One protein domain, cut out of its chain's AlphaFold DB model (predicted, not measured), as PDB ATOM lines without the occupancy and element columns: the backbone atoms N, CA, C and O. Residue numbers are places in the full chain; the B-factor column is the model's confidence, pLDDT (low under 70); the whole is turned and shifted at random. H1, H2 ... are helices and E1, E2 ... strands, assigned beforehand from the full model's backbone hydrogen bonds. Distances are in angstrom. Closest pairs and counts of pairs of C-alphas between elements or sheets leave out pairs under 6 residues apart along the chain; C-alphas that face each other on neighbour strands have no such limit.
ATOM      1  N   ILE A   4      47.964 -21.119 -20.871       82.31
ATOM      2  CA  ILE A   4      47.370 -22.414 -21.228       82.31
ATOM      3  C   ILE A   4      47.776 -23.435 -20.161       82.31
ATOM      4  O   ILE A   4      48.919 -23.457 -19.720       82.31
ATOM      5  N   LEU A   5      46.854 -24.304 -19.740       81.38
ATOM      6  CA  LEU A   5      47.091 -25.290 -18.678       81.38
ATOM      7  C   LEU A   5      48.311 -26.184 -18.958       81.38
ATOM      8  O   LEU A   5      49.061 -26.498 -18.043       81.38
ATOM      9  N   ARG A   6      48.550 -26.549 -20.226       73.75
ATOM     10  CA  ARG A   6      49.744 -27.310 -20.650       73.75
ATOM     11  C   ARG A   6      51.066 -26.569 -20.431       73.75
ATOM     12  O   ARG A   6      52.102 -27.211 -20.324       73.75
ATOM     13  N   GLU A   7      51.030 -25.243 -20.406       78.81
ATOM     14  CA  GLU A   7      52.197 -24.370 -20.241       78.81
ATOM     15  C   GLU A   7      52.433 -24.011 -18.769       78.81
ATOM     16  O   GLU A   7      53.437 -23.383 -18.437       78.81
ATOM     17  N   ASN A   8      51.515 -24.389 -17.871       77.31
ATOM     18  CA  ASN A   8      51.677 -24.149 -16.448       77.31
ATOM     19  C   ASN A   8      52.670 -25.168 -15.854       77.31
ATOM     20  O   ASN A   8      52.363 -26.363 -15.853       77.31
ATOM     21  N   PRO A   9      53.823 -24.732 -15.308       76.25
ATOM     22  CA  PRO A   9      54.810 -25.638 -14.719       76.25
ATOM     23  C   PRO A   9      54.327 -26.300 -13.417       76.25
ATOM     24  O   PRO A   9      54.940 -27.257 -12.949       76.25
ATOM     25  N   ASN A  10      53.235 -25.813 -12.817       83.00
ATOM     26  CA  ASN A  10      52.698 -26.339 -11.568       83.00
ATOM     27  C   ASN A  10      51.816 -27.582 -11.796       83.00
ATOM     28  O   ASN A  10      50.604 -27.496 -12.001       83.00
ATOM     29  N   THR A  11      52.429 -28.764 -11.727       81.50
ATOM     30  CA  THR A  11      51.750 -30.052 -11.948       81.50
ATOM     31  C   THR A  11      50.629 -30.331 -10.944       81.50
ATOM     32  O   THR A  11      49.580 -30.839 -11.340       81.50
ATOM     33  N   ALA A  12      50.796 -29.944  -9.675       81.50
ATOM     34  CA  ALA A  12      49.787 -30.140  -8.631       81.50
ATOM     35  C   ALA A  12      48.532 -29.282  -8.867       81.50
ATOM     36  O   ALA A  12      47.401 -29.739  -8.684       81.50
ATOM     37  N   GLU A  13      48.720 -28.043  -9.320       81.62
ATOM     38  CA  GLU A  13      47.620 -27.160  -9.705       81.62
ATOM     39  C   GLU A  13      46.894 -27.683 -10.950       81.62
ATOM     40  O   GLU A  13      45.663 -27.733 -10.977       81.62
ATOM     41  N   ASN A  14      47.642 -28.149 -11.952       83.31
ATOM     42  CA  ASN A  14      47.064 -28.724 -13.165       83.31
ATOM     43  C   ASN A  14      46.211 -29.962 -12.858       83.31
ATOM     44  O   ASN A  14      45.110 -30.109 -13.399       83.31
ATOM     45  N   GLU A  15      46.682 -30.835 -11.964       84.69
ATOM     46  CA  GLU A  15      45.926 -32.003 -11.512       84.69
ATOM     47  C   GLU A  15      44.652 -31.592 -10.762       84.69
ATOM     48  O   GLU A  15      43.570 -32.127 -11.034       84.69
ATOM     49  N   TYR A  16      44.746 -30.592  -9.878       84.81
ATOM     50  CA  TYR A  16      43.596 -30.032  -9.169       84.81
ATOM     51  C   TYR A  16      42.530 -29.500 -10.137       84.81
ATOM     52  O   TYR A  16      41.364 -29.902 -10.051       84.81
ATOM     53  N   ILE A  17      42.926 -28.654 -11.093       85.06
ATOM     54  CA  ILE A  17      42.028 -28.062 -12.094       85.06
ATOM     55  C   ILE A  17      41.344 -29.168 -12.902       85.06
ATOM     56  O   ILE A  17      40.114 -29.202 -13.007       85.06
ATOM     57  N   CYS A  18      42.121 -30.122 -13.422       87.19
ATOM     58  CA  CYS A  18      41.599 -31.254 -14.181       87.19
ATOM     59  C   CYS A  18      40.596 -32.080 -13.367       87.19
ATOM     60  O   CYS A  18      39.520 -32.413 -13.870       87.19
ATOM     61  N   LYS A  19      40.908 -32.394 -12.105       86.50
ATOM     62  CA  LYS A  19      40.041 -33.193 -11.228       86.50
ATOM     63  C   LYS A  19      38.714 -32.490 -10.947       86.50
ATOM     64  O   LYS A  19      37.660 -33.122 -11.046       86.50
ATOM     65  N   VAL A  20      38.749 -31.189 -10.648       85.38
ATOM     66  CA  VAL A  20      37.542 -30.385 -10.395       85.38
ATOM     67  C   VAL A  20      36.669 -30.305 -11.648       85.38
ATOM     68  O   VAL A  20      35.471 -30.585 -11.570       85.38
ATOM     69  N   LEU A  21      37.251 -29.992 -12.812       87.50
ATOM     70  CA  LEU A  21      36.502 -29.893 -14.070       87.50
ATOM     71  C   LEU A  21      35.879 -31.225 -14.477       87.50
ATOM     72  O   LEU A  21      34.683 -31.280 -14.760       87.50
ATOM     73  N   LYS A  22      36.655 -32.315 -14.463       86.31
ATOM     74  CA  LYS A  22      36.148 -33.644 -14.832       86.31
ATOM     75  C   LYS A  22      35.026 -34.089 -13.905       86.31
ATOM     76  O   LYS A  22      34.005 -34.566 -14.393       86.31
ATOM     77  N   SER A  23      35.171 -33.888 -12.593       82.81
ATOM     78  CA  SER A  23      34.119 -34.207 -11.621       82.81
ATOM     79  C   SER A  23      32.829 -33.436 -11.911       82.81
ATOM     80  O   SER A  23      31.748 -34.023 -11.919       82.81
ATOM     81  N   TRP A  24      32.938 -32.148 -12.239       79.50
ATOM     82  CA  TRP A  24      31.783 -31.291 -12.500       79.50
ATOM     83  C   TRP A  24      31.110 -31.567 -13.857       79.50
ATOM     84  O   TRP A  24      29.888 -31.440 -14.008       79.50
ATOM     85  N   TYR A  25      31.890 -31.991 -14.856       82.81
ATOM     86  CA  TYR A  25      31.382 -32.369 -16.174       82.81
ATOM     87  C   TYR A  25      30.875 -33.809 -16.253       82.81
ATOM     88  O   TYR A  25      30.104 -34.108 -17.169       82.81
ATOM     89  N   ARG A 109      42.401 -22.327 -20.632       88.62
ATOM     90  CA  ARG A 109      43.076 -21.071 -20.316       88.62
ATOM     91  C   ARG A 109      42.827 -20.763 -18.856       88.62
ATOM     92  O   ARG A 109      41.681 -20.817 -18.423       88.62
ATOM     93  N   ILE A 110      43.875 -20.444 -18.118       88.56
ATOM     94  CA  ILE A 110      43.819 -20.161 -16.689       88.56
ATOM     95  C   ILE A 110      44.438 -18.801 -16.395       88.56
ATOM     96  O   ILE A 110      45.391 -18.388 -17.048       88.56
ATOM     97  N   SER A 111      43.890 -18.085 -15.425       86.69
ATOM     98  CA  SER A 111      44.491 -16.869 -14.880       86.69
ATOM     99  C   SER A 111      44.233 -16.846 -13.388       86.69
ATOM    100  O   SER A 111      43.089 -17.036 -12.961       86.69
ATOM    101  N   HIS A 112      45.264 -16.570 -12.596       87.06
ATOM    102  CA  HIS A 112      45.063 -16.343 -11.173       87.06
ATOM    103  C   HIS A 112      44.314 -15.037 -10.957       87.06
ATOM    104  O   HIS A 112      44.435 -14.081 -11.735       87.06
ATOM    105  N   ILE A 113      43.504 -15.032  -9.906       87.31
ATOM    106  CA  ILE A 113      42.707 -13.890  -9.501       87.31
ATOM    107  C   ILE A 113      42.689 -13.746  -7.981       87.31
ATOM    108  O   ILE A 113      42.748 -14.730  -7.236       87.31
ATOM    109  N   GLU A 114      42.541 -12.511  -7.529       87.94
ATOM    110  CA  GLU A 114      42.152 -12.185  -6.164       87.94
ATOM    111  C   GLU A 114      40.637 -11.983  -6.120       87.94
ATOM    112  O   GLU A 114      40.070 -11.220  -6.901       87.94
ATOM    113  N   ILE A 115      39.955 -12.705  -5.237       85.00
ATOM    114  CA  ILE A 115      38.498 -12.641  -5.125       85.00
ATOM    115  C   ILE A 115      38.147 -11.551  -4.112       85.00
ATOM    116  O   ILE A 115      38.492 -11.655  -2.937       85.00
ATOM    117  N   ILE A 116      37.429 -10.525  -4.570       85.06
ATOM    118  CA  ILE A 116      37.029  -9.387  -3.734       85.06
ATOM    119  C   ILE A 116      35.708  -9.691  -3.025       85.06
ATOM    120  O   ILE A 116      35.544  -9.422  -1.837       85.06
ATOM    121  N   SER A 117      34.734 -10.233  -3.759       82.88
ATOM    122  CA  SER A 117      33.383 -10.432  -3.241       82.88
ATOM    123  C   SER A 117      32.753 -11.716  -3.756       82.88
ATOM    124  O   SER A 117      32.763 -12.010  -4.954       82.88
ATOM    125  N   CYS A 118      32.129 -12.446  -2.833       80.31
ATOM    126  CA  CYS A 118      31.334 -13.633  -3.106       80.31
ATOM    127  C   CYS A 118      29.897 -13.429  -2.632       80.31
ATOM    128  O   CYS A 118      29.652 -12.877  -1.562       80.31
ATOM    129  N   ARG A 119      28.940 -13.955  -3.396       80.00
ATOM    130  CA  ARG A 119      27.551 -14.126  -2.980       80.00
ATOM    131  C   ARG A 119      27.316 -15.595  -2.662       80.00
ATOM    132  O   ARG A 119      27.367 -16.442  -3.553       80.00
ATOM    133  N   THR A 120      27.039 -15.886  -1.400       72.50
ATOM    134  CA  THR A 120      26.577 -17.195  -0.938       72.50
ATOM    135  C   THR A 120      25.049 -17.200  -0.896       72.50
ATOM    136  O   THR A 120      24.411 -16.212  -0.536       72.50
ATOM    137  N   THR A 121      24.446 -18.317  -1.279       66.62
ATOM    138  CA  THR A 121      23.026 -18.602  -1.027       66.62
ATOM    139  C   THR A 121      22.951 -19.780  -0.066       66.62
ATOM    140  O   THR A 121      23.772 -20.687  -0.178       66.62
ATOM    141  N   SER A 122      21.994 -19.780   0.861       60.19
ATOM    142  CA  SER A 122      21.869 -20.770   1.947       60.19
ATOM    143  C   SER A 122      21.829 -22.235   1.487       60.19
ATOM    144  O   SER A 122      22.194 -23.117   2.257       60.19
ATOM    145  N   SER A 123      21.438 -22.498   0.239       61.22
ATOM    146  CA  SER A 123      21.323 -23.844  -0.345       61.22
ATOM    147  C   SER A 123      21.857 -23.958  -1.781       61.22
ATOM    148  O   SER A 123      21.646 -24.974  -2.441       61.22
ATOM    149  N   GLY A 124      22.528 -22.922  -2.294       65.31
ATOM    150  CA  GLY A 124      22.885 -22.817  -3.712       65.31
ATOM    151  C   GLY A 124      24.368 -22.546  -3.967       65.31
ATOM    152  O   GLY A 124      25.132 -22.330  -3.024       65.31
ATOM    153  N   PRO A 125      24.786 -22.545  -5.245       70.38
ATOM    154  CA  PRO A 125      26.170 -22.288  -5.611       70.38
ATOM    155  C   PRO A 125      26.621 -20.903  -5.131       70.38
ATOM    156  O   PRO A 125      25.882 -19.927  -5.217       70.38
ATOM    157  N   VAL A 126      27.855 -20.816  -4.642       78.44
ATOM    158  CA  VAL A 126      28.567 -19.552  -4.406       78.44
ATOM    159  C   VAL A 126      28.959 -18.935  -5.742       78.44
ATOM    160  O   VAL A 126      29.494 -19.600  -6.632       78.44
ATOM    161  N   TRP A 127      28.700 -17.641  -5.863       83.12
ATOM    162  CA  TRP A 127      29.037 -16.846  -7.032       83.12
ATOM    163  C   TRP A 127      30.120 -15.851  -6.663       83.12
ATOM    164  O   TRP A 127      29.983 -15.130  -5.677       83.12
ATOM    165  N   VAL A 128      31.165 -15.767  -7.471       84.00
ATOM    166  CA  VAL A 128      32.105 -14.651  -7.413       84.00
ATOM    167  C   VAL A 128      31.426 -13.466  -8.087       84.00
ATOM    168  O   VAL A 128      30.963 -13.604  -9.216       84.00
ATOM    169  N   LYS A 129      31.300 -12.342  -7.375       84.88
ATOM    170  CA  LYS A 129      30.714 -11.097  -7.893       84.88
ATOM    171  C   LYS A 129      31.791 -10.218  -8.517       84.88
ATOM    172  O   LYS A 129      31.566  -9.662  -9.585       84.88
ATOM    173  N   SER A 130      32.933 -10.111  -7.845       84.50
ATOM    174  CA  SER A 130      34.040  -9.269  -8.278       84.50
ATOM    175  C   SER A 130      35.387  -9.898  -7.952       84.50
ATOM    176  O   SER A 130      35.552 -10.559  -6.918       84.50
ATOM    177  N   PHE A 131      36.343  -9.720  -8.859       85.19
ATOM    178  CA  PHE A 131      37.706 -10.217  -8.717       85.19
ATOM    179  C   PHE A 131      38.709  -9.328  -9.457       85.19
ATOM    180  O   PHE A 131      38.357  -8.671 -10.435       85.19
ATOM    181  N   VAL A 132      39.961  -9.340  -9.006       87.00
ATOM    182  CA  VAL A 132      41.097  -8.687  -9.667       87.00
ATOM    183  C   VAL A 132      41.921  -9.755 -10.366       87.00
ATOM    184  O   VAL A 132      42.266 -10.763  -9.751       87.00
ATOM    185  N   ALA A 133      42.216  -9.573 -11.649       83.19
ATOM    186  CA  ALA A 133      43.116 -10.472 -12.363       83.19
ATOM    187  C   ALA A 133      44.588 -10.082 -12.173       83.19
ATOM    188  O   ALA A 133      44.900  -8.986 -11.722       83.19
ATOM    189  N   GLU A 134      45.508 -10.978 -12.545       79.69
ATOM    190  CA  GLU A 134      46.963 -10.727 -12.482       79.69
ATOM    191  C   GLU A 134      47.417  -9.435 -13.187       79.69
ATOM    192  O   GLU A 134      48.473  -8.907 -12.865       79.69
ATOM    193  N   ASP A 135      46.653  -8.929 -14.161       75.81
ATOM    194  CA  ASP A 135      46.944  -7.671 -14.861       75.81
ATOM    195  C   ASP A 135      46.476  -6.418 -14.092       75.81
ATOM    196  O   ASP A 135      46.532  -5.311 -14.625       75.81
ATOM    197  N   GLY A 136      45.991  -6.581 -12.858       75.06
ATOM    198  CA  GLY A 136      45.492  -5.507 -12.001       75.06
ATOM    199  C   GLY A 136      44.092  -5.011 -12.370       75.06
ATOM    200  O   GLY A 136      43.569  -4.120 -11.703       75.06
ATOM    201  N   LYS A 137      43.456  -5.571 -13.408       79.56
ATOM    202  CA  LYS A 137      42.101  -5.174 -13.798       79.56
ATOM    203  C   LYS A 137      41.063  -5.823 -12.894       79.56
ATOM    204  O   LYS A 137      41.075  -7.036 -12.672       79.56
ATOM    205  N   THR A 138      40.118  -5.006 -12.445       82.00
ATOM    206  CA  THR A 138      38.942  -5.454 -11.699       82.00
ATOM    207  C   THR A 138      37.827  -5.834 -12.661       82.00
ATOM    208  O   THR A 138      37.477  -5.072 -13.562       82.00
ATOM    209  N   TYR A 139      37.244  -7.007 -12.447       78.38
ATOM    210  CA  TYR A 139      36.107  -7.507 -13.204       78.38
ATOM    211  C   TYR A 139      34.916  -7.707 -12.271       78.38
ATOM    212  O   TYR A 139      34.974  -8.520 -11.350       78.38
ATOM    213  N   ASP A 140      33.813  -7.019 -12.566       76.62
ATOM    214  CA  ASP A 140      32.521  -7.212 -11.907       76.62
ATOM    215  C   ASP A 140      31.656  -8.153 -12.744       76.62
ATOM    216  O   ASP A 140      30.957  -7.756 -13.679       76.62
ATOM    217  N   LYS A 141      31.742  -9.450 -12.447       76.94
ATOM    218  CA  LYS A 141      31.052 -10.483 -13.214       76.94
ATOM    219  C   LYS A 141      30.651 -11.644 -12.330       76.94
ATOM    220  O   LYS A 141      31.492 -12.253 -11.681       76.94
ATOM    221  N   TYR A 142      29.371 -12.005 -12.406       74.00
ATOM    222  CA  TYR A 142      28.836 -13.188 -11.743       74.00
ATOM    223  C   TYR A 142      29.367 -14.461 -12.404       74.00
ATOM    224  O   TYR A 142      28.895 -14.886 -13.461       74.00
ATOM    225  N   CYS A 143      30.350 -15.079 -11.758       80.56
ATOM    226  CA  CYS A 143      30.912 -16.361 -12.158       80.56
ATOM    227  C   CYS A 143      30.607 -17.407 -11.087       80.56
ATOM    228  O   CYS A 143      30.839 -17.179  -9.901       80.56
ATOM    229  N   VAL A 144      30.106 -18.574 -11.500       80.81
ATOM    230  CA  VAL A 144      29.922 -19.706 -10.581       80.81
ATOM    231  C   VAL A 144      31.289 -20.139 -10.065       80.81
ATOM    232  O   VAL A 144      32.190 -20.418 -10.866       80.81
ATOM    233  N   LEU A 145      31.424 -20.223  -8.743       80.94
ATOM    234  CA  LEU A 145      32.576 -20.840  -8.105       80.94
ATOM    235  C   LEU A 145      32.440 -22.362  -8.230       80.94
ATOM    236  O   LEU A 145      31.434 -22.931  -7.823       80.94
ATOM    237  N   LYS A 146      33.415 -23.039  -8.831       80.56
ATOM    238  CA  LYS A 146      33.368 -24.479  -9.104       80.56
ATOM    239  C   LYS A 146      34.452 -25.165  -8.285       80.56
ATOM    240  O   LYS A 146      35.614 -24.792  -8.382       80.56
ATOM    241  N   GLY A 147      34.079 -26.155  -7.479       73.62
ATOM    242  CA  GLY A 147      35.011 -26.870  -6.607       73.62
ATOM    243  C   GLY A 147      34.490 -27.008  -5.182       73.62
ATOM    244  O   GLY A 147      33.286 -27.129  -4.959       73.62
ATOM    245  N   ARG A 148      35.407 -27.044  -4.212       65.56
ATOM    246  CA  ARG A 148      35.071 -27.298  -2.809       65.56
ATOM    247  C   ARG A 148      34.396 -26.078  -2.174       65.56
ATOM    248  O   ARG A 148      35.003 -25.017  -2.017       65.56
ATOM    249  N   TRP A 149      33.148 -26.269  -1.764       60.91
ATOM    250  CA  TRP A 149      32.379 -25.318  -0.969       60.91
ATOM    251  C   TRP A 149      32.815 -25.427   0.499       60.91
ATOM    252  O   TRP A 149      32.780 -26.514   1.072       60.91
ATOM    253  N   GLY A 150      33.268 -24.329   1.101       54.50
ATOM    254  CA  GLY A 150      33.692 -24.278   2.501       54.50
ATOM    255  C   GLY A 150      33.358 -22.932   3.139       54.50
ATOM    256  O   GLY A 150      33.097 -21.954   2.440       54.50
ATOM    257  N   ARG A 151      33.353 -22.875   4.476       53.25
ATOM    258  CA  ARG A 151      33.176 -21.632   5.245       53.25
ATOM    259  C   ARG A 151      34.511 -20.896   5.350       53.25
ATOM    260  O   ARG A 151      35.183 -20.979   6.368       53.25
ATOM    261  N   ALA A 152      34.913 -20.204   4.295       55.50
ATOM    262  CA  ALA A 152      36.009 -19.246   4.368       55.50
ATOM    263  C   ALA A 152      35.820 -18.169   3.295       55.50
ATOM    264  O   ALA A 152      35.301 -18.477   2.217       55.50
ATOM    265  N   PRO A 153      36.236 -16.917   3.545       61.81
ATOM    266  CA  PRO A 153      36.391 -15.963   2.463       61.81
ATOM    267  C   PRO A 153      37.442 -16.516   1.495       61.81
ATOM    268  O   PRO A 153      38.614 -16.672   1.841       61.81
ATOM    269  N   TYR A 154      37.009 -16.850   0.282       71.00
ATOM    270  CA  TYR A 154      37.918 -17.181  -0.804       71.00
ATOM    271  C   TYR A 154      38.691 -15.909  -1.145       71.00
ATOM    272  O   TYR A 154      38.096 -14.971  -1.658       71.00
ATOM    273  N   LYS A 155      39.981 -15.851  -0.801       76.12
ATOM    274  CA  LYS A 155      40.840 -14.697  -1.112       76.12
ATOM    275  C   LYS A 155      41.506 -14.830  -2.479       76.12
ATOM    276  O   LYS A 155      41.741 -13.837  -3.150       76.12
ATOM    277  N   ARG A 156      41.796 -16.058  -2.916       83.56
ATOM    278  CA  ARG A 156      42.453 -16.349  -4.198       83.56
ATOM    279  C   ARG A 156      41.679 -17.391  -4.991       83.56
ATOM    280  O   ARG A 156      41.059 -18.293  -4.423       83.56
ATOM    281  N   GLY A 157      41.737 -17.272  -6.308       85.50
ATOM    282  CA  GLY A 157      41.098 -18.191  -7.234       85.50
ATOM    283  C   GLY A 157      41.817 -18.276  -8.573       85.50
ATOM    284  O   GLY A 157      42.771 -17.548  -8.834       85.50
ATOM    285  N   ILE A 158      41.324 -19.167  -9.422       87.19
ATOM    286  CA  ILE A 158      41.733 -19.332 -10.813       87.19
ATOM    287  C   ILE A 158      40.486 -19.131 -11.666       87.19
ATOM    288  O   ILE A 158      39.527 -19.901 -11.565       87.19
ATOM    289  N   VAL A 159      40.479 -18.097 -12.505       88.62
ATOM    290  CA  VAL A 159      39.526 -18.022 -13.616       88.62
ATOM    291  C   VAL A 159      39.988 -19.012 -14.660       88.62
ATOM    292  O   VAL A 159      41.161 -19.019 -15.027       88.62
ATOM    293  N   TYR A 160      39.061 -19.820 -15.159       88.62
ATOM    294  CA  TYR A 160      39.345 -20.734 -16.249       88.62
ATOM    295  C   TYR A 160      38.362 -20.557 -17.402       88.62
ATOM    296  O   TYR A 160      37.182 -20.238 -17.206       88.62
ATOM    297  N   GLU A 161      38.851 -20.845 -18.601       90.12
ATOM    298  CA  GLU A 161      38.066 -20.955 -19.822       90.12
ATOM    299  C   GLU A 161      38.419 -22.266 -20.521       90.12
ATOM    300  O   GLU A 161      39.567 -22.496 -20.901       90.12
ATOM    301  N   VAL A 162      37.430 -23.141 -20.686       89.25
ATOM    302  CA  VAL A 162      37.587 -24.375 -21.465       89.25
ATOM    303  C   VAL A 162      37.363 -24.029 -22.928       89.25
ATOM    304  O   VAL A 162      36.294 -23.519 -23.278       89.25
ATOM    305  N   VAL A 163      38.350 -24.308 -23.777       90.44
ATOM    306  CA  VAL A 163      38.340 -23.892 -25.183       90.44
ATOM    307  C   VAL A 163      38.407 -25.084 -26.139       90.44
ATOM    308  O   VAL A 163      39.066 -26.088 -25.883       90.44
ATOM    309  N   GLU A 164      37.706 -24.968 -27.262       87.00
ATOM    310  CA  GLU A 164      37.771 -25.891 -28.398       87.00
ATOM    311  C   GLU A 164      38.073 -25.055 -29.648       87.00
ATOM    312  O   GLU A 164      37.199 -24.361 -30.172       87.00
ATOM    313  N   GLY A 165      39.344 -25.043 -30.067       83.31
ATOM    314  CA  GLY A 165      39.842 -24.064 -31.036       83.31
ATOM    315  C   GLY A 165      39.750 -22.643 -30.468       83.31
ATOM    316  O   GLY A 165      40.272 -22.367 -29.389       83.31
ATOM    317  N   GLU A 166      39.043 -21.757 -31.167       82.38
ATOM    318  CA  GLU A 166      38.795 -20.374 -30.729       82.38
ATOM    319  C   GLU A 166      37.533 -20.220 -29.865       82.38
ATOM    320  O   GLU A 166      37.305 -19.175 -29.253       82.38
ATOM    321  N   LYS A 167      36.694 -21.259 -29.785       86.88
ATOM    322  CA  LYS A 167      35.401 -21.187 -29.105       86.88
ATOM    323  C   LYS A 167      35.533 -21.493 -27.614       86.88
ATOM    324  O   LYS A 167      35.991 -22.568 -27.230       86.88
ATOM    325  N   VAL A 168      35.015 -20.598 -26.770       86.94
ATOM    326  CA  VAL A 168      34.871 -20.833 -25.323       86.94
ATOM    327  C   VAL A 168      33.647 -21.720 -25.061       86.94
ATOM    328  O   VAL A 168      32.508 -21.326 -25.321       86.94
ATOM    329  N   LEU A 169      33.873 -22.934 -24.556       85.75
ATOM    330  CA  LEU A 169      32.826 -23.914 -24.241       85.75
ATOM    331  C   LEU A 169      32.198 -23.692 -22.859       85.75
ATOM    332  O   LEU A 169      30.988 -23.898 -22.687       85.75
ATOM    333  N   ASP A 170      33.021 -23.304 -21.885       86.81
ATOM    334  CA  ASP A 170      32.630 -23.020 -20.505       86.81
ATOM    335  C   ASP A 170      33.629 -22.066 -19.844       86.81
ATOM    336  O   ASP A 170      34.799 -22.022 -20.220       86.81
ATOM    337  N   ARG A 171      33.162 -21.336 -18.831       86.69
ATOM    338  CA  ARG A 171      33.990 -20.462 -17.998       86.69
ATOM    339  C   ARG A 171      33.549 -20.525 -16.545       86.69
ATOM    340  O   ARG A 171      32.381 -20.787 -16.243       86.69
ATOM    341  N   GLY A 172      34.463 -20.252 -15.633       86.38
ATOM    342  CA  GLY A 172      34.141 -20.174 -14.215       86.38
ATOM    343  C   GLY A 172      35.332 -19.750 -13.380       86.38
ATOM    344  O   GLY A 172      36.389 -19.418 -13.910       86.38
ATOM    345  N   VAL A 173      35.139 -19.776 -12.067       86.00
ATOM    346  CA  VAL A 173      36.209 -19.539 -11.098       86.00
ATOM    347  C   VAL A 173      36.366 -20.780 -10.238       86.00
ATOM    348  O   VAL A 173      35.369 -21.371  -9.834       86.00
ATOM    349  N   MET A 174      37.597 -21.169  -9.941       86.81
ATOM    350  CA  MET A 174      37.914 -22.171  -8.925       86.81
ATOM    351  C   MET A 174      38.622 -21.506  -7.750       86.81
ATOM    352  O   MET A 174      39.430 -20.608  -7.976       86.81
ATOM    353  N   PRO A 175      38.361 -21.917  -6.504       84.25
ATOM    354  CA  PRO A 175      39.115 -21.415  -5.367       84.25
ATOM    355  C   PRO A 175      40.500 -22.070  -5.306       84.25
ATOM    356  O   PRO A 175      40.617 -23.285  -5.440       84.25
ATOM    357  N   VAL A 176      41.540 -21.283  -5.033       77.31
ATOM    358  CA  VAL A 176      42.855 -21.820  -4.652       77.31
ATOM    359  C   VAL A 176      42.870 -21.879  -3.133       77.31
ATOM    360  O   VAL A 176      42.633 -20.860  -2.482       77.31
TER     361      VAL A 176
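What this domain is: This is residues 4 to 25 and 109 to 176 of the 180 residues of an uncharacterized protein of Lachnospiraceae bacterium (UniProt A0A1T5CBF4). A strongly twisted sheet curls like part of a barrel, folded so that E3 and E2 face E4 and E5, with E1 as hinge; H1 crosses over E4. The printed part has 90 residues, with H1, then E1 to E5, in order E3 E2 E1 E4 E5, antiparallel; the class is mixed. It is compact, radius of gyration of the C-alphas 12.9 A, spanning 35 by 30 by 25 A.

How they stand to each other: Start at H1, residues 11 to 25, its O i to N i+4 pairs all within hydrogen-bond range; it is on the sheet, height over the sheet 8.7 A. E1, residues 109 to 121, bends by 87 degrees at 114. E1, E2 (124 to 133) and E3 (138 to 144) form a meander, antiparallel neighbours in turn; N 119 and O 127 are 2.8 A apart, N 139 and O 131 2.8 A. E4 (156 to 164) pairs with E1, N 111 to O 159 2.9 A, closing a Greek key, first strand beside fourth. E5 (167 to 175) forms a hairpin with E4, N 160 to O 172 3.0 A.

Where its parts are: Find C-alpha 11 at (51.750, -30.052, -11.948); H1 runs 20.9 A. E5 ends at C-alpha 175, (39.115, -21.415, -5.367).

The domain as a whole: Residues 26 to 108 are not printed, a gap of 16.8 A between C-alphas 25 and 109. The link E3 to E4 is long; pLDDT is under 70 at 121 to 124 and 148 to 153.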